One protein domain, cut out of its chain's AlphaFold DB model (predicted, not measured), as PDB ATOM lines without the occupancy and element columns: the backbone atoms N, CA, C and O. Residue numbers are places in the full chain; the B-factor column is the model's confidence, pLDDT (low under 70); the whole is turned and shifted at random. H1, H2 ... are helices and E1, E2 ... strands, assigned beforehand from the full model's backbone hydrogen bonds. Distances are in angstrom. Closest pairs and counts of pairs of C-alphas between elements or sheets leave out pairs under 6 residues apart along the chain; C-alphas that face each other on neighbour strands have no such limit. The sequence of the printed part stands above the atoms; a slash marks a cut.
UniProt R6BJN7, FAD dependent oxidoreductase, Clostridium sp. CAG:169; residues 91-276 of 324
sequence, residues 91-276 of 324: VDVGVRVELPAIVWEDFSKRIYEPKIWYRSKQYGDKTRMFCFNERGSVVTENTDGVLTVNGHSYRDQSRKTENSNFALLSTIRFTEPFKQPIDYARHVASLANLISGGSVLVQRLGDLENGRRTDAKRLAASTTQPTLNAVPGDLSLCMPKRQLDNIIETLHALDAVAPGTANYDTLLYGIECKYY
ATOM      1  N   VAL A  91     -35.452  14.467 -38.696       91.25
ATOM      2  CA  VAL A  91     -36.072  15.153 -37.563       91.25
ATOM      3  C   VAL A  91     -37.274  14.367 -37.076       91.25
ATOM      4  O   VAL A  91     -37.916  13.648 -37.844       91.25
ATOM      5  N   ASP A  92     -37.564  14.500 -35.790       94.00
ATOM      6  CA  ASP A  92     -38.783  13.972 -35.202       94.00
ATOM      7  C   ASP A  92     -39.747  15.126 -34.939       94.00
ATOM      8  O   ASP A  92     -39.382  16.092 -34.262       94.00
ATOM      9  N   VAL A  93     -40.967  15.002 -35.461       96.56
ATOM     10  CA  VAL A  93     -42.068  15.946 -35.246       96.56
ATOM     11  C   VAL A  93     -43.259  15.175 -34.707       96.56
ATOM     12  O   VAL A  93     -43.569  14.078 -35.183       96.56
ATOM     13  N   GLY A  94     -43.916  15.732 -33.700       97.81
ATOM     14  CA  GLY A  94     -44.957  15.021 -32.995       97.81
ATOM     15  C   GLY A  94     -45.764  15.863 -32.029       97.81
ATOM     16  O   GLY A  94     -45.802  17.092 -32.114       97.81
ATOM     17  N   VAL A  95     -46.400  15.157 -31.104       98.56
ATOM     18  CA  VAL A  95     -47.226  15.724 -30.038       98.56
ATOM     19  C   VAL A  95     -46.828  15.137 -28.696       98.56
ATOM     20  O   VAL A  95     -46.332  14.006 -28.625       98.56
ATOM     21  N   ARG A  96     -47.121  15.876 -27.627       98.69
ATOM     22  CA  ARG A  96     -47.227  15.302 -26.290       98.69
ATOM     23  C   ARG A  96     -48.634  14.770 -26.090       98.69
ATOM     24  O   ARG A  96     -49.596  15.497 -26.290       98.69
ATOM     25  N   VAL A  97     -48.745  13.521 -25.679       98.75
ATOM     26  CA  VAL A  97     -49.997  12.885 -25.284       98.75
ATOM     27  C   VAL A  97     -50.112  12.975 -23.772       98.75
ATOM     28  O   VAL A  97     -49.142  12.673 -23.077       98.75
ATOM     29  N   GLU A  98     -51.275  13.361 -23.267       98.75
ATOM     30  CA  GLU A  98     -51.615  13.320 -21.847       98.75
ATOM     31  C   GLU A  98     -52.965  12.634 -21.638       98.75
ATOM     32  O   GLU A  98     -53.932  12.883 -22.361       98.75
ATOM     33  N   LEU A  99     -53.012  11.761 -20.637       98.50
ATOM     34  CA  LEU A  99     -54.163  10.927 -20.312       98.50
ATOM     35  C   LEU A  99     -54.150  10.551 -18.819       98.50
ATOM     36  O   LEU A  99     -53.114  10.713 -18.162       98.50
ATOM     37  N   PRO A 100     -55.254  10.027 -18.258       98.12
ATOM     38  CA  PRO A 100     -55.288   9.575 -16.871       98.12
ATOM     39  C   PRO A 100     -54.229   8.501 -16.606       98.12
ATOM     40  O   PRO A 100     -54.112   7.529 -17.351       98.12
ATOM     41  N   ALA A 101     -53.462   8.642 -15.524       96.31
ATOM     42  CA  ALA A 101     -52.317   7.773 -15.253       96.31
ATOM     43  C   ALA A 101     -52.691   6.286 -15.134       96.31
ATOM     44  O   ALA A 101     -51.876   5.427 -15.470       96.31
ATOM     45  N   ILE A 102     -53.928   5.994 -14.721       96.31
ATOM     46  CA  ILE A 102     -54.460   4.633 -14.591       96.31
ATOM     47  C   ILE A 102     -54.390   3.826 -15.898       96.31
ATOM     48  O   ILE A 102     -54.163   2.624 -15.846       96.31
ATOM     49  N   VAL A 103     -54.500   4.475 -17.066       97.00
ATOM     50  CA  VAL A 103     -54.476   3.801 -18.381       97.00
ATOM     51  C   VAL A 103     -53.152   3.063 -18.616       97.00
ATOM     52  O   VAL A 103     -53.132   1.994 -19.216       97.00
ATOM     53  N   TRP A 104     -52.041   3.620 -18.128       95.19
ATOM     54  CA  TRP A 104     -50.689   3.079 -18.327       95.19
ATOM     55  C   TRP A 104     -50.075   2.486 -17.052       95.19
ATOM     56  O   TRP A 104     -48.904   2.099 -17.057       95.19
ATOM     57  N   GLU A 105     -50.849   2.383 -15.969       92.62
ATOM     58  CA  GLU A 105     -50.352   1.984 -14.646       92.62
ATOM     59  C   GLU A 105     -49.763   0.560 -14.636       92.62
ATOM     60  O   GLU A 105     -48.738   0.292 -14.002       92.62
ATOM     61  N   ASP A 106     -50.359  -0.358 -15.401       89.56
ATOM     62  CA  ASP A 106     -49.870  -1.737 -15.535       89.56
ATOM     63  C   ASP A 106     -48.480  -1.820 -16.179       89.56
ATOM     64  O   ASP A 106     -47.703  -2.741 -15.888       89.56
ATOM     65  N   PHE A 107     -48.148  -0.859 -17.046       88.50
ATOM     66  CA  PHE A 107     -46.823  -0.739 -17.641       88.50
ATOM     67  C   PHE A 107     -45.859  -0.063 -16.682       88.50
ATOM     68  O   PHE A 107     -44.794  -0.621 -16.425       88.50
ATOM     69  N   SER A 108     -46.220   1.097 -16.134       86.75
ATOM     70  CA  SER A 108     -45.315   1.910 -15.316       86.75
ATOM     71  C   SER A 108     -44.837   1.187 -14.052       86.75
ATOM     72  O   SER A 108     -43.658   1.265 -13.705       86.75
ATOM     73  N   LYS A 109     -45.700   0.370 -13.430       87.25
ATOM     74  CA  LYS A 109     -45.343  -0.483 -12.280       87.25
ATOM     75  C   LYS A 109     -44.299  -1.557 -12.606       87.25
ATOM     76  O   LYS A 109     -43.641  -2.066 -11.699       87.25
ATOM     77  N   ARG A 110     -44.161  -1.945 -13.877       87.62
ATOM     78  CA  ARG A 110     -43.276  -3.036 -14.331       87.62
ATOM     79  C   ARG A 110     -42.054  -2.528 -15.090       87.62
ATOM     80  O   ARG A 110     -40.987  -3.134 -15.013       87.62
ATOM     81  N   ILE A 111     -42.220  -1.450 -15.848       82.12
ATOM     82  CA  ILE A 111     -41.232  -0.870 -16.750       82.12
ATOM     83  C   ILE A 111     -41.282   0.643 -16.571       82.12
ATOM     84  O   ILE A 111     -42.245   1.290 -16.969       82.12
ATOM     85  N   TYR A 112     -40.204   1.206 -16.025       71.50
ATOM     86  CA  TYR A 112     -40.102   2.645 -15.773       71.50
ATOM     87  C   TYR A 112     -40.311   3.490 -17.039       71.50
ATOM     88  O   TYR A 112     -40.954   4.532 -16.993       71.50
ATOM     89  N   GLU A 113     -39.779   3.045 -18.182       78.81
ATOM     90  CA  GLU A 113     -39.932   3.757 -19.450       78.81
ATOM     91  C   GLU A 113     -40.240   2.786 -20.605       78.81
ATOM     92  O   GLU A 113     -39.315   2.185 -21.166       78.81
ATOM     93  N   PRO A 114     -41.520   2.605 -20.985       83.94
ATOM     94  CA  PRO A 114     -41.873   1.810 -22.153       83.94
ATOM     95  C   PRO A 114     -41.292   2.434 -23.431       83.94
ATOM     96  O   PRO A 114     -41.392   3.637 -23.677       83.94
ATOM     97  N   LYS A 115     -40.666   1.598 -24.266       86.94
ATOM     98  CA  LYS A 115     -40.113   1.987 -25.572       86.94
ATOM     99  C   LYS A 115     -40.887   1.275 -26.669       86.94
ATOM    100  O   LYS A 115     -40.535   0.168 -27.068       86.94
ATOM    101  N   ILE A 116     -41.945   1.919 -27.142       92.62
ATOM    102  CA  ILE A 116     -42.821   1.377 -28.181       92.62
ATOM    103  C   ILE A 116     -42.625   2.186 -29.459       92.62
ATOM    104  O   ILE A 116     -42.498   3.410 -29.425       92.62
ATOM    105  N   TRP A 117     -42.587   1.502 -30.594       95.00
ATOM    106  CA  TRP A 117     -42.682   2.129 -31.902       95.00
ATOM    107  C   TRP A 117     -43.736   1.403 -32.724       95.00
ATOM    108  O   TRP A 117     -43.927   0.196 -32.586       95.00
ATOM    109  N   TYR A 118     -44.406   2.155 -33.582       96.62
ATOM    110  CA  TYR A 118     -45.421   1.663 -34.489       96.62
ATOM    111  C   TYR A 118     -45.040   2.043 -35.916       96.62
ATOM    112  O   TYR A 118     -44.451   3.102 -36.151       96.62
ATOM    113  N   ARG A 119     -45.335   1.151 -36.864       97.31
ATOM    114  CA  ARG A 119     -45.196   1.429 -38.291       97.31
ATOM    115  C   ARG A 119     -46.581   1.667 -38.874       97.31
ATOM    116  O   ARG A 119     -47.378   0.733 -38.882       97.31
ATOM    117  N   SER A 120     -46.829   2.875 -39.377       95.50
ATOM    118  CA  SER A 120     -48.117   3.226 -39.974       95.50
ATOM    119  C   SER A 120     -48.419   2.357 -41.189       95.50
ATOM    120  O   SER A 120     -47.550   2.114 -42.030       95.50
ATOM    121  N   LYS A 121     -49.658   1.879 -41.293       96.19
ATOM    122  CA  LYS A 121     -50.147   1.110 -42.441       96.19
ATOM    123  C   LYS A 121     -50.275   2.002 -43.666       96.19
ATOM    124  O   LYS A 121     -49.997   1.553 -44.772       96.19
ATOM    125  N   GLN A 122     -50.670   3.258 -43.462       95.25
ATOM    126  CA  GLN A 122     -50.925   4.191 -44.557       95.25
ATOM    127  C   GLN A 122     -49.638   4.665 -45.244       95.25
ATOM    128  O   GLN A 122     -49.611   4.785 -46.467       95.25
ATOM    129  N   TYR A 123     -48.573   4.925 -44.477       95.44
ATOM    130  CA  TYR A 123     -47.348   5.545 -45.001       95.44
ATOM    131  C   TYR A 123     -46.081   4.697 -44.834       95.44
ATOM    132  O   TYR A 123     -45.063   4.998 -45.454       95.44
ATOM    133  N   GLY A 124     -46.109   3.647 -44.006       95.00
ATOM    134  CA  GLY A 124     -44.922   2.849 -43.677       95.00
ATOM    135  C   GLY A 124     -43.918   3.566 -42.764       95.00
ATOM    136  O   GLY A 124     -42.808   3.056 -42.541       95.00
ATOM    137  N   ASP A 125     -44.301   4.723 -42.222       95.31
ATOM    138  CA  ASP A 125     -43.472   5.559 -41.360       95.31
ATOM    139  C   ASP A 125     -43.377   4.984 -39.958       95.31
ATOM    140  O   ASP A 125     -44.250   4.243 -39.515       95.31
ATOM    141  N   LYS A 126     -42.312   5.343 -39.240       95.62
ATOM    142  CA  LYS A 126     -42.138   4.962 -37.840       95.62
ATOM    143  C   LYS A 126     -42.523   6.122 -36.930       95.62
ATOM    144  O   LYS A 126     -41.895   7.181 -36.991       95.62
ATOM    145  N   THR A 127     -43.466   5.866 -36.033       97.44
ATOM    146  CA  THR A 127     -43.774   6.724 -34.886       97.44
ATOM    147  C   THR A 127     -43.285   6.039 -33.625       97.44
ATOM    148  O   THR A 127     -43.527   4.849 -33.428       97.44
ATOM    149  N   ARG A 128     -42.572   6.764 -32.765       96.50
ATOM    150  CA  ARG A 128     -42.031   6.227 -31.511       96.50
ATOM    151  C   ARG A 128     -42.584   6.963 -30.301       96.50
ATOM    152  O   ARG A 128     -42.664   8.189 -30.304       96.50
ATOM    153  N   MET A 129     -42.878   6.202 -29.257       95.44
ATOM    154  CA  MET A 129     -43.104   6.710 -27.914       95.44
ATOM    155  C   MET A 129     -41.774   7.175 -27.316       95.44
ATOM    156  O   MET A 129     -40.735   6.521 -27.473       95.44
ATOM    157  N   PHE A 130     -41.778   8.321 -26.645       94.06
ATOM    158  CA  PHE A 130     -40.576   8.889 -26.050       94.06
ATOM    159  C   PHE A 130     -40.872   9.641 -24.760       94.06
ATOM    160  O   PHE A 130     -41.891  10.316 -24.666       94.06
ATOM    161  N   CYS A 131     -39.936   9.568 -23.806       91.62
ATOM    162  CA  CYS A 131     -39.988  10.309 -22.550       91.62
ATOM    163  C   CYS A 131     -41.326  10.090 -21.827       91.62
ATOM    164  O   CYS A 131     -42.087  11.029 -21.601       91.62
ATOM    165  N   PHE A 132     -41.635   8.830 -21.514       94.19
ATOM    166  CA  PHE A 132     -42.804   8.513 -20.699       94.19
ATOM    167  C   PHE A 132     -42.615   9.069 -19.286       94.19
ATOM    168  O   PHE A 132     -41.585   8.842 -18.654       94.19
ATOM    169  N   ASN A 133     -43.603   9.821 -18.818       92.62
ATOM    170  CA  ASN A 133     -43.639  10.435 -17.503       92.62
ATOM    171  C   ASN A 133     -44.903   9.979 -16.789       92.62
ATOM    172  O   ASN A 133     -45.989  10.527 -17.000       92.62
ATOM    173  N   GLU A 134     -44.744   8.963 -15.947       92.56
ATOM    174  CA  GLU A 134     -45.803   8.510 -15.055       92.56
ATOM    175  C   GLU A 134     -46.167   9.623 -14.068       92.56
ATOM    176  O   GLU A 134     -45.283  10.170 -13.400       92.56
ATOM    177  N   ARG A 135     -47.468   9.928 -13.949       93.94
ATOM    178  CA  ARG A 135     -47.985  10.919 -12.983       93.94
ATOM    179  C   ARG A 135     -47.249  12.272 -13.059       93.94
ATOM    180  O   ARG A 135     -46.934  12.893 -12.040       93.94
ATOM    181  N   GLY A 136     -46.898  12.680 -14.279       93.56
ATOM    182  CA  GLY A 136     -46.088  13.857 -14.585       93.56
ATOM    183  C   GLY A 136     -46.890  15.021 -15.162       93.56
ATOM    184  O   GLY A 136     -48.113  14.969 -15.275       93.56
ATOM    185  N   SER A 137     -46.184  16.066 -15.581       95.88
ATOM    186  CA  SER A 137     -46.771  17.263 -16.191       95.88
ATOM    187  C   SER A 137     -46.226  17.491 -17.595       95.88
ATOM    188  O   SER A 137     -45.069  17.168 -17.887       95.88
ATOM    189  N   VAL A 138     -47.064  18.052 -18.462       97.75
ATOM    190  CA  VAL A 138     -46.636  18.634 -19.737       97.75
ATOM    191  C   VAL A 138     -46.033  20.014 -19.461       97.75
ATOM    192  O   VAL A 138     -46.512  20.746 -18.598       97.75
ATOM    193  N   VAL A 139     -44.967  20.375 -20.174       96.38
ATOM    194  CA  VAL A 139     -44.305  21.683 -20.052       96.38
ATOM    195  C   VAL A 139     -43.981  22.284 -21.402       96.38
ATOM    196  O   VAL A 139     -43.817  21.572 -22.391       96.38
ATOM    197  N   THR A 140     -43.840  23.603 -21.415       96.56
ATOM    198  CA  THR A 140     -43.338  24.350 -22.565       96.56
ATOM    199  C   THR A 140     -41.815  24.452 -22.507       96.56
ATOM    200  O   THR A 140     -41.248  24.801 -21.473       96.56
ATOM    201  N   GLU A 141     -41.151  24.204 -23.633       92.12
ATOM    202  CA  GLU A 141     -39.724  24.453 -23.844       92.12
ATOM    203  C   GLU A 141     -39.537  25.576 -24.867       92.12
ATOM    204  O   GLU A 141     -40.159  25.559 -25.928       92.12
ATOM    205  N   ASN A 142     -38.655  26.535 -24.576       89.31
ATOM    206  CA  ASN A 142     -38.272  27.596 -25.508       89.31
ATOM    207  C   ASN A 142     -36.897  27.278 -26.108       89.31
ATOM    208  O   ASN A 142     -35.914  27.176 -25.378       89.31
ATOM    209  N   THR A 143     -36.837  27.119 -27.431       81.69
ATOM    210  CA  THR A 143     -35.587  26.915 -28.177       81.69
ATOM    211  C   THR A 143     -35.406  28.038 -29.194       81.69
ATOM    212  O   THR A 143     -36.014  28.021 -30.269       81.69
ATOM    213  N   ASP A 144     -34.558  29.015 -28.872       81.56
ATOM    214  CA  ASP A 144     -34.267  30.183 -29.714       81.56
ATOM    215  C   ASP A 144     -35.541  30.892 -30.212       81.56
ATOM    216  O   ASP A 144     -35.741  31.075 -31.418       81.56
ATOM    217  N   GLY A 145     -36.443  31.210 -29.278       87.25
ATOM    218  CA  GLY A 145     -37.683  31.948 -29.535       87.25
ATOM    219  C   GLY A 145     -38.854  31.105 -30.044       87.25
ATOM    220  O   GLY A 145     -39.947  31.640 -30.200       87.25
ATOM    221  N   VAL A 146     -38.656  29.805 -30.283       93.00
ATOM    222  CA  VAL A 146     -39.717  28.879 -30.707       93.00
ATOM    223  C   VAL A 146     -40.177  28.060 -29.508       93.00
ATOM    224  O   VAL A 146     -39.361  27.399 -28.858       93.00
ATOM    225  N   LEU A 147     -41.480  28.093 -29.216       96.31
ATOM    226  CA  LEU A 147     -42.076  27.331 -28.123       96.31
ATOM    227  C   LEU A 147     -42.506  25.949 -28.622       96.31
ATOM    228  O   LEU A 147     -43.248  25.811 -29.593       96.31
ATOM    229  N   THR A 148     -42.057  24.921 -27.919       96.50
ATOM    230  CA  THR A 148     -42.412  23.515 -28.144       96.50
ATOM    231  C   THR A 148     -42.924  22.911 -26.846       96.50
ATOM    232  O   THR A 148     -42.844  23.542 -25.792       96.50
ATOM    233  N   VAL A 149     -43.460  21.696 -26.904       97.06
ATOM    234  CA  VAL A 149     -43.883  20.967 -25.702       97.06
ATOM    235  C   VAL A 149     -42.933  19.823 -25.373       97.06
ATOM    236  O   VAL A 149     -42.307  19.231 -26.249       97.06
ATOM    237  N   ASN A 150     -42.834  19.523 -24.086       95.94
ATOM    238  CA  ASN A 150     -42.144  18.369 -23.528       95.94
ATOM    239  C   ASN A 150     -42.897  17.929 -22.260       95.94
ATOM    240  O   ASN A 150     -44.028  18.349 -22.013       95.94
ATOM    241  N   GLY A 151     -42.301  17.082 -21.433       92.75
ATOM    242  CA  GLY A 151     -42.875  16.715 -20.150       92.75
ATOM    243  C   GLY A 151     -41.823  16.245 -19.167       92.75
ATOM    244  O   GLY A 151     -40.697  15.904 -19.534       92.75
ATOM    245  N   HIS A 152     -42.210  16.242 -17.903       88.56
ATOM    246  CA  HIS A 152     -41.372  15.804 -16.798       88.56
ATOM    247  C   HIS A 152     -42.222  15.128 -15.724       88.56
ATOM    248  O   HIS A 152     -43.451  15.210 -15.717       88.56
ATOM    249  N   SER A 153     -41.549  14.490 -14.776       84.19
ATOM    250  CA  SER A 153     -42.146  13.896 -13.584       84.19
ATOM    251  C   SER A 153     -41.273  14.224 -12.376       84.19
ATOM    252  O   SER A 153     -40.044  14.283 -12.470       84.19
ATOM    253  N   TYR A 154     -41.906  14.499 -11.236       75.69
ATOM    254  CA  TYR A 154     -41.197  14.714  -9.976       75.69
ATOM    255  C   TYR A 154     -41.028  13.389  -9.231       75.69
ATOM    256  O   TYR A 154     -41.910  12.531  -9.247       75.69
ATOM    257  N   ARG A 155     -39.899  13.233  -8.530       75.31
ATOM    258  CA  ARG A 155     -39.699  12.103  -7.603       75.31
ATOM    259  C   ARG A 155     -40.579  12.219  -6.358       75.31
ATOM    260  O   ARG A 155     -40.976  11.203  -5.799       75.31
ATOM    261  N   ASP A 156     -40.845  13.449  -5.928       77.62
ATOM    262  CA  ASP A 156     -41.700  13.758  -4.786       77.62
ATOM    263  C   ASP A 156     -43.161  13.397  -5.090       77.62
ATOM    264  O   ASP A 156     -43.745  13.893  -6.055       77.62
ATOM    265  N   GLN A 157     -43.744  12.537  -4.251       81.00
ATOM    266  CA  GLN A 157     -45.121  12.063  -4.388       81.00
ATOM    267  C   GLN A 157     -46.142  13.202  -4.263       81.00
ATOM    268  O   GLN A 157     -47.181  13.140  -4.909       81.00
ATOM    269  N   SER A 158     -45.848  14.254  -3.492       85.19
ATOM    270  CA  SER A 158     -46.769  15.386  -3.292       85.19
ATOM    271  C   SER A 158     -46.968  16.239  -4.551       85.19
ATOM    272  O   SER A 158     -47.933  16.990  -4.651       85.19
ATOM    273  N   ARG A 159     -46.057  16.111  -5.524       84.00
ATOM    274  CA  ARG A 159     -46.050  16.872  -6.780       84.00
ATOM    275  C   ARG A 159     -46.480  16.041  -7.982       84.00
ATOM    276  O   ARG A 159     -46.394  16.516  -9.114       84.00
ATOM    277  N   LYS A 160     -46.876  14.790  -7.752       90.19
ATOM    278  CA  LYS A 160     -47.393  13.920  -8.800       90.19
ATOM    279  C   LYS A 160     -48.788  14.357  -9.210       90.19
ATOM    280  O   LYS A 160     -49.590  14.773  -8.380       90.19
ATOM    281  N   THR A 161     -49.063  14.247 -10.498       94.56
ATOM    282  CA  THR A 161     -50.375  14.539 -11.073       94.56
ATOM    283  C   THR A 161     -51.208  13.255 -11.148       94.56
ATOM    284  O   THR A 161     -50.711  12.150 -10.900       94.56
ATOM    285  N   GLU A 162     -52.479  13.391 -11.523       95.94
ATOM    286  CA  GLU A 162     -53.343  12.251 -11.857       95.94
ATOM    287  C   GLU A 162     -53.185  11.792 -13.318       95.94
ATOM    288  O   GLU A 162     -53.813  10.816 -13.731       95.94
ATOM    289  N   ASN A 163     -52.303  12.438 -14.090       97.69
ATOM    290  CA  ASN A 163     -52.102  12.170 -15.509       97.69
ATOM    291  C   ASN A 163     -50.715  11.601 -15.793       97.69
ATOM    292  O   ASN A 163     -49.718  12.004 -15.204       97.69
ATOM    293  N   SER A 164     -50.622  10.711 -16.771       96.50
ATOM    294  CA  SER A 164     -49.338  10.368 -17.381       96.50
ATOM    295  C   SER A 164     -49.223  11.037 -18.740       96.50
ATOM    296  O   SER A 164     -50.225  11.265 -19.417       96.50
ATOM    297  N   ASN A 165     -47.993  11.349 -19.145       97.69
ATOM    298  CA  ASN A 165     -47.745  11.932 -20.454       97.69
ATOM    299  C   ASN A 165     -46.520  11.328 -21.144       97.69
ATOM    300  O   ASN A 165     -45.580  10.868 -20.500       97.69
ATOM    301  N   PHE A 166     -46.532  11.334 -22.471       97.69
ATOM    302  CA  PHE A 166     -45.432  10.861 -23.310       97.69
ATOM    303  C   PHE A 166     -45.470  11.549 -24.667       97.69
ATOM    304  O   PHE A 166     -46.518  11.997 -25.115       97.69
ATOM    305  N   ALA A 167     -44.335  11.614 -25.350       98.00
ATOM    306  CA  ALA A 167     -44.291  12.108 -26.717       98.00
ATOM    307  C   ALA A 167     -44.578  10.978 -27.713       98.00
ATOM    308  O   ALA A 167     -44.039   9.876 -27.569       98.00
ATOM    309  N   LEU A 168     -45.351  11.270 -28.759       98.38
ATOM    310  CA  LEU A 168     -45.418  10.466 -29.978       98.38
ATOM    311  C   LEU A 168     -44.730  11.220 -31.100       98.38
ATOM    312  O   LEU A 168     -45.176  12.286 -31.508       98.38
ATOM    313  N   LEU A 169     -43.629  10.656 -31.583       97.81
ATOM    314  CA  LEU A 169     -42.714  11.312 -32.503       97.81
ATOM    315  C   LEU A 169     -42.664  10.556 -33.827       97.81
ATOM    316  O   LEU A 169     -42.159   9.432 -33.870       97.81
ATOM    317  N   SER A 170     -43.161  11.177 -34.898       96.50
ATOM    318  CA  SER A 170     -43.033  10.656 -36.258       96.50
ATOM    319  C   SER A 170     -41.656  11.028 -36.799       96.50
ATOM    320  O   SER A 170     -41.331  12.209 -36.950       96.50
ATOM    321  N   THR A 171     -40.842  10.020 -37.109       91.44
ATOM    322  CA  THR A 171     -39.524  10.228 -37.707       91.44
ATOM    323  C   THR A 171     -39.655  10.555 -39.186       91.44
ATOM    324  O   THR A 171     -40.204   9.768 -39.955       91.44
ATOM    325  N   ILE A 172     -39.060  11.669 -39.603       89.31
ATOM    326  CA  ILE A 172     -38.970  12.075 -41.004       89.31
ATOM    327  C   ILE A 172     -37.516  11.956 -41.435       89.31
ATOM    328  O   ILE A 172     -36.633  12.485 -40.763       89.31
ATOM    329  N   ARG A 173     -37.273  11.269 -42.553       89.75
ATOM    330  CA  ARG A 173     -35.979  11.261 -43.245       89.75
ATOM    331  C   ARG A 173     -36.157  11.948 -44.586       89.75
ATOM    332  O   ARG A 173     -36.825  11.416 -45.466       89.75
ATOM    333  N   PHE A 174     -35.591  13.134 -44.709       88.44
ATOM    334  CA  PHE A 174     -35.565  13.876 -45.953       88.44
ATOM    335  C   PHE A 174     -34.527  13.302 -46.917       88.44
ATOM    336  O   PHE A 174     -33.619  12.564 -46.535       88.44
ATOM    337  N   THR A 175     -34.667  13.652 -48.183       85.06
ATOM    338  CA  THR A 175     -33.702  13.331 -49.231       85.06
ATOM    339  C   THR A 175     -33.265  14.617 -49.914       85.06
ATOM    340  O   THR A 175     -33.871  15.675 -49.724       85.06
ATOM    341  N   GLU A 176     -32.234  14.513 -50.743       82.75
ATOM    342  CA  GLU A 176     -31.838  15.602 -51.630       82.75
ATOM    343  C   GLU A 176     -33.030  16.106 -52.470       82.75
ATOM    344  O   GLU A 176     -33.903  15.305 -52.832       82.75
ATOM    345  N   PRO A 177     -33.098  17.419 -52.767       87.00
ATOM    346  CA  PRO A 177     -32.096  18.458 -52.475       87.00
ATOM    347  C   PRO A 177     -32.227  19.115 -51.082       87.00
ATOM    348  O   PRO A 177     -31.556  20.106 -50.797       87.00
ATOM    349  N   PHE A 178     -33.124  18.632 -50.214       85.69
ATOM    350  CA  PHE A 178     -33.414  19.285 -48.937       85.69
ATOM    351  C   PHE A 178     -32.396  18.922 -47.842       85.69
ATOM    352  O   PHE A 178     -32.193  17.749 -47.536       85.69
ATOM    353  N   LYS A 179     -31.818  19.943 -47.189       79.00
ATOM    354  CA  LYS A 179     -30.730  19.791 -46.198       79.00
ATOM    355  C   LYS A 179     -30.966  20.509 -44.865       79.00
ATOM    356  O   LYS A 179     -30.033  20.682 -44.088       79.00
ATOM    357  N   GLN A 180     -32.195  20.945 -44.583       84.62
ATOM    358  CA  GLN A 180     -32.502  21.799 -43.423       84.62
ATOM    359  C   GLN A 180     -33.584  21.215 -42.488       84.62
ATOM    360  O   GLN A 180     -34.554  21.900 -42.155       84.62
ATOM    361  N   PRO A 181     -33.470  19.951 -42.031       89.19
ATOM    362  CA  PRO A 181     -34.520  19.289 -41.242       89.19
ATOM    363  C   PRO A 181     -34.834  19.989 -39.912       89.19
ATOM    364  O   PRO A 181     -35.977  19.963 -39.456       89.19
ATOM    365  N   ILE A 182     -33.838  20.643 -39.309       85.94
ATOM    366  CA  ILE A 182     -34.016  21.442 -38.089       85.94
ATOM    367  C   ILE A 182     -34.914  22.650 -38.375       85.94
ATOM    368  O   ILE A 182     -35.887  22.859 -37.652       85.94
ATOM    369  N   ASP A 183     -34.643  23.395 -39.452       88.94
ATOM    370  CA  ASP A 183     -35.443  24.562 -39.835       88.94
ATOM    371  C   ASP A 183     -36.875  24.162 -40.197       88.94
ATOM    372  O   ASP A 183     -37.817  24.845 -39.811       88.94
ATOM    373  N   TYR A 184     -37.071  23.016 -40.860       93.31
ATOM    374  CA  TYR A 184     -38.412  22.474 -41.106       93.31
ATOM    375  C   TYR A 184     -39.204  22.283 -39.808       93.31
ATOM    376  O   TYR A 184     -40.322  22.783 -39.690       93.31
ATOM    377  N   ALA A 185     -38.630  21.604 -38.811       93.31
ATOM    378  CA  ALA A 185     -39.317  21.381 -37.541       93.31
ATOM    379  C   ALA A 185     -39.541  22.683 -36.759       93.31
ATOM    380  O   ALA A 185     -40.591  22.842 -36.133       93.31
ATOM    381  N   ARG A 186     -38.598  23.633 -36.837       92.81
ATOM    382  CA  ARG A 186     -38.774  24.982 -36.281       92.81
ATOM    383  C   ARG A 186     -39.952  25.698 -36.935       92.81
ATOM    384  O   ARG A 186     -40.789  26.218 -36.214       92.81
ATOM    385  N   HIS A 187     -40.073  25.681 -38.262       95.25
ATOM    386  CA  HIS A 187     -41.197  26.313 -38.960       95.25
ATOM    387  C   HIS A 187     -42.549  25.693 -38.588       95.25
ATOM    388  O   HIS A 187     -43.510  26.427 -38.363       95.25
ATOM    389  N   VAL A 188     -42.622  24.362 -38.462       96.62
ATOM    390  CA  VAL A 188     -43.844  23.668 -38.020       96.62
ATOM    391  C   VAL A 188     -44.238  24.093 -36.599       96.62
ATOM    392  O   VAL A 188     -45.396  24.430 -36.354       96.62
ATOM    393  N   ALA A 189     -43.283  24.149 -35.666       96.81
ATOM    394  CA  ALA A 189     -43.538  24.621 -34.303       96.81
ATOM    395  C   ALA A 189     -43.918  26.113 -34.253       96.81
ATOM    396  O   ALA A 189     -44.893  26.477 -33.594       96.81
ATOM    397  N   SER A 190     -43.228  26.967 -35.012       96.69
ATOM    398  CA  SER A 190     -43.544  28.395 -35.114       96.69
ATOM    399  C   SER A 190     -44.955  28.648 -35.644       96.69
ATOM    400  O   SER A 190     -45.605  29.593 -35.205       96.69
ATOM    401  N   LEU A 191     -45.466  27.800 -36.545       97.38
ATOM    402  CA  LEU A 191     -46.847  27.896 -37.019       97.38
ATOM    403  C   LEU A 191     -47.854  27.634 -35.888       97.38
ATOM    404  O   LEU A 191     -48.846  28.352 -35.778       97.38
ATOM    405  N   ALA A 192     -47.577  26.674 -34.999       97.38
ATOM    406  CA  ALA A 192     -48.389  26.459 -33.800       97.38
ATOM    407  C   ALA A 192     -48.307  27.649 -32.826       97.38
ATOM    408  O   ALA A 192     -49.325  28.049 -32.253       97.38
ATOM    409  N   ASN A 193     -47.128  28.261 -32.667       98.00
ATOM    410  CA  ASN A 193     -46.973  29.467 -31.845       98.00
ATOM    411  C   ASN A 193     -47.754  30.649 -32.426       98.00
ATOM    412  O   ASN A 193     -48.411  31.371 -31.682       98.00
ATOM    413  N   LEU A 194     -47.745  30.815 -33.751       97.81
ATOM    414  CA  LEU A 194     -48.496  31.863 -34.434       97.81
ATOM    415  C   LEU A 194     -50.000  31.738 -34.161       97.81
ATOM    416  O   LEU A 194     -50.620  32.689 -33.689       97.81
ATOM    417  N   ILE A 195     -50.587  30.565 -34.414       97.06
ATOM    418  CA  ILE A 195     -52.045  30.390 -34.301       97.06
ATOM    419  C   ILE A 195     -52.542  30.294 -32.851       97.06
ATOM    420  O   ILE A 195     -53.731  30.479 -32.599       97.06
ATOM    421  N   SER A 196     -51.650  30.037 -31.892       97.06
ATOM    422  CA  SER A 196     -51.954  30.101 -30.455       97.06
ATOM    423  C   SER A 196     -51.777  31.499 -29.849       97.06
ATOM    424  O   SER A 196     -52.060  31.677 -28.669       97.06
ATOM    425  N   GLY A 197     -51.312  32.492 -30.619       96.44
ATOM    426  CA  GLY A 197     -51.050  33.838 -30.102       96.44
ATOM    427  C   GLY A 197     -49.793  33.932 -29.230       96.44
ATOM    428  O   GLY A 197     -49.765  34.706 -28.280       96.44
ATOM    429  N   GLY A 198     -48.760  33.143 -29.540       95.75
ATOM    430  CA  GLY A 198     -47.476  33.141 -28.832       95.75
ATOM    431  C   GLY A 198     -47.356  32.079 -27.736       95.75
ATOM    432  O   GLY A 198     -46.599  32.276 -26.790       95.75
ATOM    433  N   SER A 199     -48.090  30.967 -27.839       96.69
ATOM    434  CA  SER A 199     -48.072  29.870 -26.863       96.69
ATOM    435  C   SER A 199     -47.931  28.502 -27.558       96.69
ATOM    436  O   SER A 199     -47.398  28.394 -28.664       96.69
ATOM    437  N   VAL A 200     -48.372  27.431 -26.902       97.88
ATOM    438  CA  VAL A 200     -48.508  26.077 -27.455       97.88
ATOM    439  C   VAL A 200     -49.978  25.667 -27.470       97.88
ATOM    440  O   VAL A 200     -50.795  26.220 -26.727       97.88
ATOM    441  N   LEU A 201     -50.324  24.707 -28.326       98.44
ATOM    442  CA  LEU A 201     -51.703  24.257 -28.506       98.44
ATOM    443  C   LEU A 201     -51.999  22.993 -27.711       98.44
ATOM    444  O   LEU A 201     -51.123  22.144 -27.553       98.44
ATOM    445  N   VAL A 202     -53.259  22.850 -27.306       98.75
ATOM    446  CA  VAL A 202     -53.849  21.595 -26.830       98.75
ATOM    447  C   VAL A 202     -55.141  21.299 -27.591       98.75
ATOM    448  O   VAL A 202     -55.942  22.196 -27.865       98.75
ATOM    449  N   GLN A 203     -55.353  20.033 -27.933       98.75
ATOM    450  CA  GLN A 203     -56.574  19.550 -28.568       98.75
ATOM    451  C   GLN A 203     -56.941  18.176 -28.015       98.75
ATOM    452  O   GLN A 203     -56.072  17.343 -27.772       98.75
ATOM    453  N   ARG A 204     -58.237  17.929 -27.824       98.75
ATOM    454  CA  ARG A 204     -58.745  16.597 -27.476       98.75
ATOM    455  C   ARG A 204     -58.713  15.708 -28.711       98.75
ATOM    456  O   ARG A 204     -59.143  16.148 -29.779       98.75
ATOM    457  N   LEU A 205     -58.263  14.465 -28.566       98.81
ATOM    458  CA  LEU A 205     -58.179  13.500 -29.663       98.81
ATOM    459  C   LEU A 205     -59.518  13.370 -30.394       98.81
ATOM    460  O   LEU A 205     -59.568  13.501 -31.613       98.81
ATOM    461  N   GLY A 206     -60.620  13.235 -29.660       98.56
ATOM    462  CA  GLY A 206     -61.933  13.106 -30.282       98.56
ATOM    463  C   GLY A 206     -62.389  14.361 -31.035       98.56
ATOM    464  O   GLY A 206     -63.122  14.260 -32.015       98.56
ATOM    465  N   ASP A 207     -61.962  15.563 -30.625       98.62
ATOM    466  CA  ASP A 207     -62.231  16.780 -31.402       98.62
ATOM    467  C   ASP A 207     -61.413  16.780 -32.704       98.62
ATOM    468  O   ASP A 207     -61.967  17.049 -33.771       98.62
ATOM    469  N   LEU A 208     -60.133  16.405 -32.628       98.50
ATOM    470  CA  LEU A 208     -59.252  16.274 -33.789       98.50
ATOM    471  C   LEU A 208     -59.810  15.293 -34.831       98.50
ATOM    472  O   LEU A 208     -59.900  15.634 -36.008       98.50
ATOM    473  N   GLU A 209     -60.232  14.101 -34.409       98.31
ATOM    474  CA  GLU A 209     -60.764  13.065 -35.308       98.31
ATOM    475  C   GLU A 209     -62.090  13.460 -35.963       98.31
ATOM    476  O   GLU A 209     -62.362  13.088 -37.103       98.31
ATOM    477  N   ASN A 210     -62.892  14.273 -35.276       97.81
ATOM    478  CA  ASN A 210     -64.116  14.850 -35.827       97.81
ATOM    479  C   ASN A 210     -63.859  16.092 -36.702       97.81
ATOM    480  O   ASN A 210     -64.815  16.764 -37.095       97.81
ATOM    481  N   GLY A 211     -62.595  16.432 -36.975       96.31
ATOM    482  CA  GLY A 211     -62.222  17.586 -37.793       96.31
ATOM    483  C   GLY A 211     -62.640  18.917 -37.170       96.31
ATOM    484  O   GLY A 211     -63.036  19.836 -37.887       96.31
ATOM    485  N   ARG A 212     -62.621  19.017 -35.833       96.56
ATOM    486  CA  ARG A 212     -63.023  20.230 -35.116       96.56
ATOM    487  C   ARG A 212     -61.985  20.680 -34.098       96.56
ATOM    488  O   ARG A 212     -61.309  19.892 -33.442       96.56
ATOM    489  N   ARG A 213     -61.944  21.992 -33.881       97.69
ATOM    490  CA  ARG A 213     -61.145  22.591 -32.812       97.69
ATOM    491  C   ARG A 213     -61.679  22.237 -31.424       97.69
ATOM    492  O   ARG A 213     -62.896  22.237 -31.187       97.69
ATOM    493  N   THR A 214     -60.769  22.079 -30.470       98.62
ATOM    494  CA  THR A 214     -61.113  22.203 -29.051       98.62
ATOM    495  C   THR A 214     -61.212  23.693 -28.701       98.62
ATOM    496  O   THR A 214     -60.393  24.507 -29.125       98.62
ATOM    497  N   ASP A 215     -62.253  24.074 -27.960       98.00
ATOM    498  CA  ASP A 215     -62.401  25.410 -27.369       98.00
ATOM    499  C   ASP A 215     -62.334  25.317 -25.837       98.00
ATOM    500  O   ASP A 215     -62.302  24.221 -25.275       98.00
ATOM    501  N   ALA A 216     -62.310  26.459 -25.149       97.81
ATOM    502  CA  ALA A 216     -62.192  26.494 -23.691       97.81
ATOM    503  C   ALA A 216     -63.327  25.742 -22.973       97.81
ATOM    504  O   ALA A 216     -63.083  25.076 -21.969       97.81
ATOM    505  N   LYS A 217     -64.559  25.794 -23.501       98.00
ATOM    506  CA  LYS A 217     -65.713  25.092 -22.922       98.00
ATOM    507  C   LYS A 217     -65.559  23.578 -23.065       98.00
ATOM    508  O   LYS A 217     -65.820  22.844 -22.118       98.00
ATOM    509  N   ARG A 218     -65.130  23.116 -24.241       97.62
ATOM    510  CA  ARG A 218     -64.844  21.706 -24.526       97.62
ATOM    511  C   ARG A 218     -63.699  21.175 -23.673       97.62
ATOM    512  O   ARG A 218     -63.829  20.084 -23.135       97.62
ATOM    513  N   LEU A 219     -62.620  21.945 -23.527       98.06
ATOM    514  CA  LEU A 219     -61.485  21.551 -22.696       98.06
ATOM    515  C   LEU A 219     -61.874  21.472 -21.215       98.06
ATOM    516  O   LEU A 219     -61.557  20.485 -20.566       98.06
ATOM    517  N   ALA A 220     -62.626  22.449 -20.701       97.19
ATOM    518  CA  ALA A 220     -63.106  22.433 -19.317       97.19
ATOM    519  C   ALA A 220     -64.040  21.244 -19.020       97.19
ATOM    520  O   ALA A 220     -64.063  20.746 -17.898       97.19
ATOM    521  N   ALA A 221     -64.792  20.779 -20.023       96.56
ATOM    522  CA  ALA A 221     -65.678  19.619 -19.918       96.56
ATOM    523  C   ALA A 221     -64.966  18.261 -20.092       96.56
ATOM    524  O   ALA A 221     -65.629  17.230 -20.002       96.56
ATOM    525  N   SER A 222     -63.658  18.253 -20.367       96.69
ATOM    526  CA  SER A 222     -62.853  17.039 -20.538       96.69
ATOM    527  C   SER A 222     -62.731  16.260 -19.227       96.69
ATOM    528  O   SER A 222     -62.499  16.848 -18.168       96.69
ATOM    529  N   THR A 223     -62.808  14.929 -19.278       96.44
ATOM    530  CA  THR A 223     -62.492  14.090 -18.110       96.44
ATOM    531  C   THR A 223     -61.003  14.116 -17.768       96.44
ATOM    532  O   THR A 223     -60.636  13.971 -16.606       96.44
ATOM    533  N   THR A 224     -60.143  14.332 -18.766       97.62
ATOM    534  CA  THR A 224     -58.709  14.565 -18.569       97.62
ATOM    535  C   THR A 224     -58.475  16.064 -18.459       97.62
ATOM    536  O   THR A 224     -58.628  16.789 -19.444       97.62
ATOM    537  N   GLN A 225     -58.113  16.535 -17.268       97.12
ATOM    538  CA  GLN A 225     -57.783  17.942 -17.054       97.12
ATOM    539  C   GLN A 225     -56.319  18.200 -17.433       97.12
ATOM    540  O   GLN A 225     -55.458  17.437 -16.991       97.12
ATOM    541  N   PRO A 226     -56.015  19.234 -18.236       97.62
ATOM    542  CA  PRO A 226     -54.659  19.500 -18.704       97.62
ATOM    543  C   PRO A 226     -53.725  19.879 -17.549       97.62
ATOM    544  O   PRO A 226     -54.077  20.710 -16.713       97.62
ATOM    545  N   THR A 227     -52.506  19.332 -17.517       97.88
ATOM    546  CA  THR A 227     -51.488  19.777 -16.539       97.88
ATOM    547  C   THR A 227     -50.753  21.045 -16.967       97.88
ATOM    548  O   THR A 227     -50.181  21.732 -16.121       97.88
ATOM    549  N   LEU A 228     -50.781  21.375 -18.261       97.38
ATOM    550  CA  LEU A 228     -50.214  22.600 -18.819       97.38
ATOM    551  C   LEU A 228     -51.325  23.586 -19.183       97.38
ATOM    552  O   LEU A 228     -52.278  23.231 -19.873       97.38
ATOM    553  N   ASN A 229     -51.154  24.856 -18.812       96.12
ATOM    554  CA  ASN A 229     -52.009  25.938 -19.296       96.12
ATOM    555  C   ASN A 229     -51.679  26.280 -20.766       96.12
ATOM    556  O   ASN A 229     -50.940  27.225 -21.045       96.12
ATOM    557  N   ALA A 230     -52.180  25.463 -21.694       97.06
ATOM    558  CA  ALA A 230     -52.018  25.608 -23.140       97.06
ATOM    559  C   ALA A 230     -53.283  26.183 -23.800       97.06
ATOM    560  O   ALA A 230     -54.377  26.138 -23.238       97.06
ATOM    561  N   VAL A 231     -53.149  26.707 -25.021       98.50
ATOM    562  CA  VAL A 231     -54.268  27.311 -25.755       98.50
ATOM    563  C   VAL A 231     -55.093  26.215 -26.445       98.50
ATOM    564  O   VAL A 231     -54.547  25.494 -27.284       98.50
ATOM    565  N   PRO A 232     -56.404  26.077 -26.155       98.50
ATOM    566  CA  PRO A 232     -57.260  25.140 -26.874       98.50
ATOM    567  C   PRO A 232     -57.355  25.518 -28.357       98.50
ATOM    568  O   PRO A 232     -57.710  26.653 -28.701       98.50
ATOM    569  N   GLY A 233     -57.073  24.573 -29.250       97.88
ATOM    570  CA  GLY A 233     -57.071  24.862 -30.679       97.88
ATOM    571  C   GLY A 233     -57.201  23.641 -31.570       97.88
ATOM    572  O   GLY A 233     -57.913  22.689 -31.243       97.88
ATOM    573  N   ASP A 234     -56.570  23.735 -32.738       98.12
ATOM    574  CA  ASP A 234     -56.624  22.727 -33.789       98.12
ATOM    575  C   ASP A 234     -55.228  22.473 -34.363       98.12
ATOM    576  O   ASP A 234     -54.661  23.310 -35.069       98.12
ATOM    577  N   LEU A 235     -54.669  21.312 -34.033       98.25
ATOM    578  CA  LEU A 235     -53.358  20.870 -34.487       98.25
ATOM    579  C   LEU A 235     -53.333  20.599 -35.993       98.25
ATOM    580  O   LEU A 235     -52.267  20.697 -36.597       98.25
ATOM    581  N   SER A 236     -54.476  20.319 -36.630       97.44
ATOM    582  CA  SER A 236     -54.537  20.084 -38.080       97.44
ATOM    583  C   SER A 236     -54.222  21.332 -38.914       97.44
ATOM    584  O   SER A 236     -53.874  21.214 -40.088       97.44
ATOM    585  N   LEU A 237     -54.269  22.524 -38.303       96.94
ATOM    586  CA  LEU A 237     -53.906  23.790 -38.944       96.94
ATOM    587  C   LEU A 237     -52.396  24.068 -38.943       96.94
ATOM    588  O   LEU A 237     -51.945  24.932 -39.695       96.94
ATOM    589  N   CYS A 238     -51.613  23.380 -38.105       95.81
ATOM    590  CA  CYS A 238     -50.169  23.607 -37.994       95.81
ATOM    591  C   CYS A 238     -49.314  22.359 -38.227       95.81
ATOM    592  O   CYS A 238     -48.164  22.479 -38.654       95.81
ATOM    593  N   MET A 239     -49.850  21.163 -37.980       96.12
ATOM    594  CA  MET A 239     -49.146  19.909 -38.213       96.12
ATOM    595  C   MET A 239     -49.292  19.446 -39.660       96.12
ATOM    596  O   MET A 239     -50.402  19.420 -40.193       96.12
ATOM    597  N   PRO A 240     -48.203  18.989 -40.298       96.25
ATOM    598  CA  PRO A 240     -48.326  18.367 -41.599       96.25
ATOM    599  C   PRO A 240     -49.117  17.052 -41.499       96.25
ATOM    600  O   PRO A 240     -48.927  16.240 -40.589       96.25
ATOM    601  N   LYS A 241     -50.025  16.854 -42.465       96.31
ATOM    602  CA  LYS A 241     -51.037  15.784 -42.457       96.31
ATOM    603  C   LYS A 241     -50.458  14.392 -42.205       96.31
ATOM    604  O   LYS A 241     -50.992  13.647 -41.398       96.31
ATOM    605  N   ARG A 242     -49.361  14.041 -42.882       96.56
ATOM    606  CA  ARG A 242     -48.748  12.706 -42.794       96.56
ATOM    607  C   ARG A 242     -48.341  12.355 -41.358       96.56
ATOM    608  O   ARG A 242     -48.571  11.240 -40.910       96.56
ATOM    609  N   GLN A 243     -47.769  13.310 -40.627       96.38
ATOM    610  CA  GLN A 243     -47.349  13.143 -39.235       96.38
ATOM    611  C   GLN A 243     -48.560  13.032 -38.311       96.38
ATOM    612  O   GLN A 243     -48.560  12.196 -37.414       96.38
ATOM    613  N   LEU A 244     -49.590  13.844 -38.547       97.19
ATOM    614  CA  LEU A 244     -50.834  13.807 -37.785       97.19
ATOM    615  C   LEU A 244     -51.560  12.461 -37.944       97.19
ATOM    616  O   LEU A 244     -51.892  11.826 -36.947       97.19
ATOM    617  N   ASP A 245     -51.704  11.979 -39.181       97.75
ATOM    618  CA  ASP A 245     -52.272  10.662 -39.491       97.75
ATOM    619  C   ASP A 245     -51.449   9.536 -38.827       97.75
ATOM    620  O   ASP A 245     -52.010   8.656 -38.176       97.75
ATOM    621  N   ASN A 246     -50.109   9.591 -38.910       97.81
ATOM    622  CA  ASN A 246     -49.218   8.632 -38.243       97.81
ATOM    623  C   ASN A 246     -49.417   8.604 -36.715       97.81
ATOM    624  O   ASN A 246     -49.307   7.543 -36.098       97.81
ATOM    625  N   ILE A 247     -49.657   9.761 -36.093       98.19
ATOM    626  CA  ILE A 247     -49.883   9.891 -34.647       98.19
ATOM    627  C   ILE A 247     -51.234   9.293 -34.264       98.19
ATOM    628  O   ILE A 247     -51.278   8.492 -33.332       98.19
ATOM    629  N   ILE A 248     -52.300   9.621 -34.999       98.25
ATOM    630  CA  ILE A 248     -53.643   9.069 -34.769       98.25
ATOM    631  C   ILE A 248     -53.614   7.541 -34.911       98.25
ATOM    632  O   ILE A 248     -54.062   6.831 -34.014       98.25
ATOM    633  N   GLU A 249     -53.000   7.013 -35.976       98.25
ATOM    634  CA  GLU A 249     -52.880   5.563 -36.168       98.25
ATOM    635  C   GLU A 249     -52.098   4.896 -35.022       98.25
ATOM    636  O   GLU A 249     -52.453   3.813 -34.556       98.25
ATOM    637  N   THR A 250     -51.052   5.567 -34.526       98.31
ATOM    638  CA  THR A 250     -50.262   5.075 -33.390       98.31
ATOM    639  C   THR A 250     -51.065   5.084 -32.092       98.31
ATOM    640  O   THR A 250     -50.953   4.132 -31.329       98.31
ATOM    641  N   LEU A 251     -51.883   6.108 -31.831       98.50
ATOM    642  CA  LEU A 251     -52.744   6.165 -30.644       98.50
ATOM    643  C   LEU A 251     -53.733   4.997 -30.615       98.50
ATOM    644  O   LEU A 251     -53.829   4.323 -29.595       98.50
ATOM    645  N   HIS A 252     -54.381   4.694 -31.741       98.38
ATOM    646  CA  HIS A 252     -55.272   3.530 -31.854       98.38
ATOM    647  C   HIS A 252     -54.539   2.199 -31.692       98.38
ATOM    648  O   HIS A 252     -55.043   1.278 -31.054       98.38
ATOM    649  N   ALA A 253     -53.322   2.083 -32.228       97.88
ATOM    650  CA  ALA A 253     -52.503   0.891 -32.015       97.88
ATOM    651  C   ALA A 253     -52.086   0.731 -30.543       97.88
ATOM    652  O   ALA A 253     -52.052  -0.386 -30.029       97.88
ATOM    653  N   LEU A 254     -51.779   1.837 -29.860       97.50
ATOM    654  CA  LEU A 254     -51.473   1.845 -28.433       97.50
ATOM    655  C   LEU A 254     -52.707   1.575 -27.572       97.50
ATOM    656  O   LEU A 254     -52.558   0.972 -26.516       97.50
ATOM    657  N   ASP A 255     -53.908   1.939 -28.016       97.88
ATOM    658  CA  ASP A 255     -55.158   1.630 -27.313       97.88
ATOM    659  C   ASP A 255     -55.398   0.120 -27.193       97.88
ATOM    660  O   ASP A 255     -55.802  -0.369 -26.143       97.88
ATOM    661  N   ALA A 256     -55.016  -0.658 -28.208       95.88
ATOM    662  CA  ALA A 256     -55.045  -2.120 -28.127       95.88
ATOM    663  C   ALA A 256     -54.055  -2.698 -27.090       95.88
ATOM    664  O   ALA A 256     -54.205  -3.844 -26.664       95.88
ATOM    665  N   VAL A 257     -53.032  -1.928 -26.704       93.12
ATOM    666  CA  VAL A 257     -51.995  -2.319 -25.733       93.12
ATOM    667  C   VAL A 257     -52.328  -1.816 -24.325       93.12
ATOM    668  O   VAL A 257     -52.136  -2.544 -23.353       93.12
ATOM    669  N   ALA A 258     -52.824  -0.586 -24.220       95.56
ATOM    670  CA  ALA A 258     -53.240   0.092 -23.001       95.56
ATOM    671  C   ALA A 258     -54.615   0.751 -23.254       95.56
ATOM    672  O   ALA A 258     -54.667   1.919 -23.665       95.56
ATOM    673  N   PRO A 259     -55.721   0.001 -23.062       97.38
ATOM    674  CA  PRO A 259     -57.073   0.464 -23.372       97.38
ATOM    675  C   PRO A 259     -57.439   1.763 -22.656       97.38
ATOM    676  O   PRO A 259     -57.307   1.876 -21.438       97.38
ATOM    677  N   GLY A 260     -57.919   2.741 -23.422       97.19
ATOM    678  CA  GLY A 260     -58.146   4.115 -22.978       97.19
ATOM    679  C   GLY A 260     -57.090   5.107 -23.474       97.19
ATOM    680  O   GLY A 260     -57.245   6.305 -23.244       97.19
ATOM    681  N   THR A 261     -56.048   4.652 -24.181       98.06
ATOM    682  CA  THR A 261     -55.044   5.535 -24.801       98.06
ATOM    683  C   THR A 261     -55.630   6.375 -25.932       98.06
ATOM    684  O   THR A 261     -55.226   7.522 -26.101       98.06
ATOM    685  N   ALA A 262     -56.589   5.838 -26.689       98.19
ATOM    686  CA  ALA A 262     -57.301   6.572 -27.736       98.19
ATOM    687  C   ALA A 262     -58.667   7.088 -27.248       98.19
ATOM    688  O   ALA A 262     -59.616   7.208 -28.021       98.19
ATOM    689  N   ASN A 263     -58.801   7.394 -25.951       98.25
ATOM    690  CA  ASN A 263     -60.032   7.981 -25.426       98.25
ATOM    691  C   ASN A 263     -60.299   9.359 -26.058       98.25
ATOM    692  O   ASN A 263     -59.361  10.119 -26.308       98.25
ATOM    693  N   TYR A 264     -61.577   9.703 -26.238       98.31
ATOM    694  CA  TYR A 264     -62.032  10.999 -26.749       98.31
ATOM    695  C   TYR A 264     -61.344  12.194 -26.063       98.31
ATOM    696  O   TYR A 264     -60.914  13.135 -26.735       98.31
ATOM    697  N   ASP A 265     -61.223  12.144 -24.735       98.25
ATOM    698  CA  ASP A 265     -60.648  13.189 -23.885       98.25
ATOM    699  C   ASP A 265     -59.133  13.005 -23.649       98.25
ATOM    700  O   ASP A 265     -58.552  13.641 -22.770       98.25
ATOM    701  N   THR A 266     -58.458  12.161 -24.434       98.75
ATOM    702  CA  THR A 266     -56.988  12.160 -24.509       98.75
ATOM    703  C   THR A 266     -56.521  13.497 -25.065       98.75
ATOM    704  O   THR A 266     -57.010  13.946 -26.104       98.75
ATOM    705  N   LEU A 267     -55.575  14.147 -24.392       98.88
ATOM    706  CA  LEU A 267     -55.090  15.466 -24.782       98.88
ATOM    707  C   LEU A 267     -53.825  15.343 -25.624       98.88
ATOM    708  O   LEU A 267     -52.888  14.631 -25.266       98.88
ATOM    709  N   LEU A 268     -53.792  16.076 -26.732       98.88
ATOM    710  CA  LEU A 268     -52.650  16.197 -27.625       98.88
ATOM    711  C   LEU A 268     -52.140  17.632 -27.576       98.88
ATOM    712  O   LEU A 268     -52.873  18.569 -27.894       98.88
ATOM    713  N   TYR A 269     -50.877  17.797 -27.204       98.75
ATOM    714  CA  TYR A 269     -50.198  19.082 -27.186       98.75
ATOM    715  C   TYR A 269     -49.200  19.166 -28.323       98.75
ATOM    716  O   TYR A 269     -48.441  18.224 -28.556       98.75
ATOM    717  N   GLY A 270     -49.156  20.307 -29.000       96.75
ATOM    718  CA  GLY A 270     -48.275  20.497 -30.140       96.75
ATOM    719  C   GLY A 270     -47.530  21.831 -30.120       96.75
ATOM    720  O   GLY A 270     -48.037  22.826 -29.601       96.75
ATOM    721  N   ILE A 271     -46.323  21.892 -30.688       97.50
ATOM    722  CA  ILE A 271     -45.588  20.803 -31.372       97.50
ATOM    723  C   ILE A 271     -44.473  20.266 -30.470       97.50
ATOM    724  O   ILE A 271     -43.771  21.051 -29.831       97.50
ATOM    725  N   GLU A 272     -44.265  18.947 -30.446       96.50
ATOM    726  CA  GLU A 272     -43.045  18.362 -29.881       96.50
ATOM    727  C   GLU A 272     -42.040  18.040 -30.992       96.50
ATOM    728  O   GLU A 272     -42.300  17.215 -31.870       96.50
ATOM    729  N   CYS A 273     -40.870  18.679 -30.939       93.19
ATOM    730  CA  CYS A 273     -39.784  18.488 -31.898       93.19
ATOM    731  C   CYS A 273     -38.562  17.892 -31.198       93.19
ATOM    732  O   CYS A 273     -38.188  18.347 -30.116       93.19
ATOM    733  N   LYS A 274     -37.888  16.915 -31.822       89.56
ATOM    734  CA  LYS A 274     -36.546  16.481 -31.392       89.56
ATOM    735  C   LYS A 274     -35.562  16.592 -32.550       89.56
ATOM    736  O   LYS A 274     -35.697  15.926 -33.578       89.56
ATOM    737  N   TYR A 275     -34.561  17.442 -32.344       84.44
ATOM    738  CA  TYR A 275     -33.529  17.745 -33.324       84.44
ATOM    739  C   TYR A 275     -32.415  16.700 -33.303       84.44
ATOM    740  O   TYR A 275     -32.057  16.141 -32.262       84.44
ATOM    741  N   TYR A 276     -31.867  16.444 -34.481       80.56
ATOM    742  CA  TYR A 276     -30.726  15.568 -34.690       80.56
ATOM    743  C   TYR A 276     -29.534  16.492 -34.948       80.56
ATOM    744  O   TYR A 276     -29.643  17.378 -35.792       80.56
TER     745      TYR A 276
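AT A GLANCE: This is residues 91 to 276 of the 324 residues of the protein "FAD dependent oxidoreductase" of Clostridium sp. CAG:169 (UniProt R6BJN7). A strongly twisted sheet of six antiparallel strands, in the order E2 E3 E6 E1 E8 E7, has the small hairpin E4 E5 partly face to face with it; the long helix H5 packs on E6, E3, E2 and E1, and the long helix H2 packs on E8 and E5. The short helices H3 and H4 lie by E7, and H1 follows the last residue of E1. The printed part has 186 residues, with five named helices and eight named strands in the order E1 H1 E2 E3 E4 E5 E6 H2 E7 H3 H4 H5 E8; the class is mixed, helices and strands. The whole is compact, with a radius of gyration of the C-alphas of 15.4 A, and spans 49 by 33 by 33 A.

HOW THE PARTS SIT: E1, residues 91 to 100, is the antiparallel neighbour of E6, residues 163 to 173, with N 97 and O 166 at 2.8 A. H1, residues 101 to 108, touches E6; their closest C-alphas, of Ala 101 and Asn 163, are 4.4 A apart. E2, residues 117 to 119, and E3, residues 126 to 133, form a hairpin, with N 118 and O 127 at 2.8 A. E3 is also the neighbour of E6, with N 130 and O 167 at 2.9 A. E4, residues 137 to 143, and E5, residues 146 to 152, form a hairpin, with N 141 and O 148 at 2.8 A. This hairpin and the large sheet make a sandwich, two sheets face to face, the facing parts 9.4 A centre to centre and their strands at 40 degrees. E5 touches E8, residues 267 to 275, closest at the C-alphas of Val 149 and Glu 272, 5.0 A. H2, residues 181 to 195, is on the large sheet at a height of 8.5 A, over E1 and E8. E8 is the neighbour of E1, with N 94 and O 272 at 2.9 A, and of the edge strand E7, residues 201 to 204, with N 203 and O 268 at 2.9 A. H3, residues 205 to 209, and H4, residues 216 to 220, only graze the sheet. H5, residues 241 to 255, touches E6, closest at the C-alphas of Ser 170 and Gln 243, 5.8 A. Helices H1, H2 and H5 with the large sheet make two layers, helices on one face of a sheet. Every O i to N i+4 pair is within hydrogen-bond range in H2, H3, H4 and H5, and 2 of 4 in H1.

IN THESE COORDINATES: E1 begins at C-alpha 91, (-36.072, 15.153, -37.563), and is 28.8 A long. E6 is 32.1 A, H2 21.9 A and H5 21.1 A. E8, 23.3 A, bends by 53 degrees at residue 270 and ends at C-alpha 275, (-33.529, 17.745, -33.324).

THE WHOLE: The C-alphas farthest apart, of Ser 158 and Pro 177, are 51.4 A apart. The links H4 to H5 and H5 to E8 are long. The printed part has no cut, and no printed residue is under 70 in pLDDT.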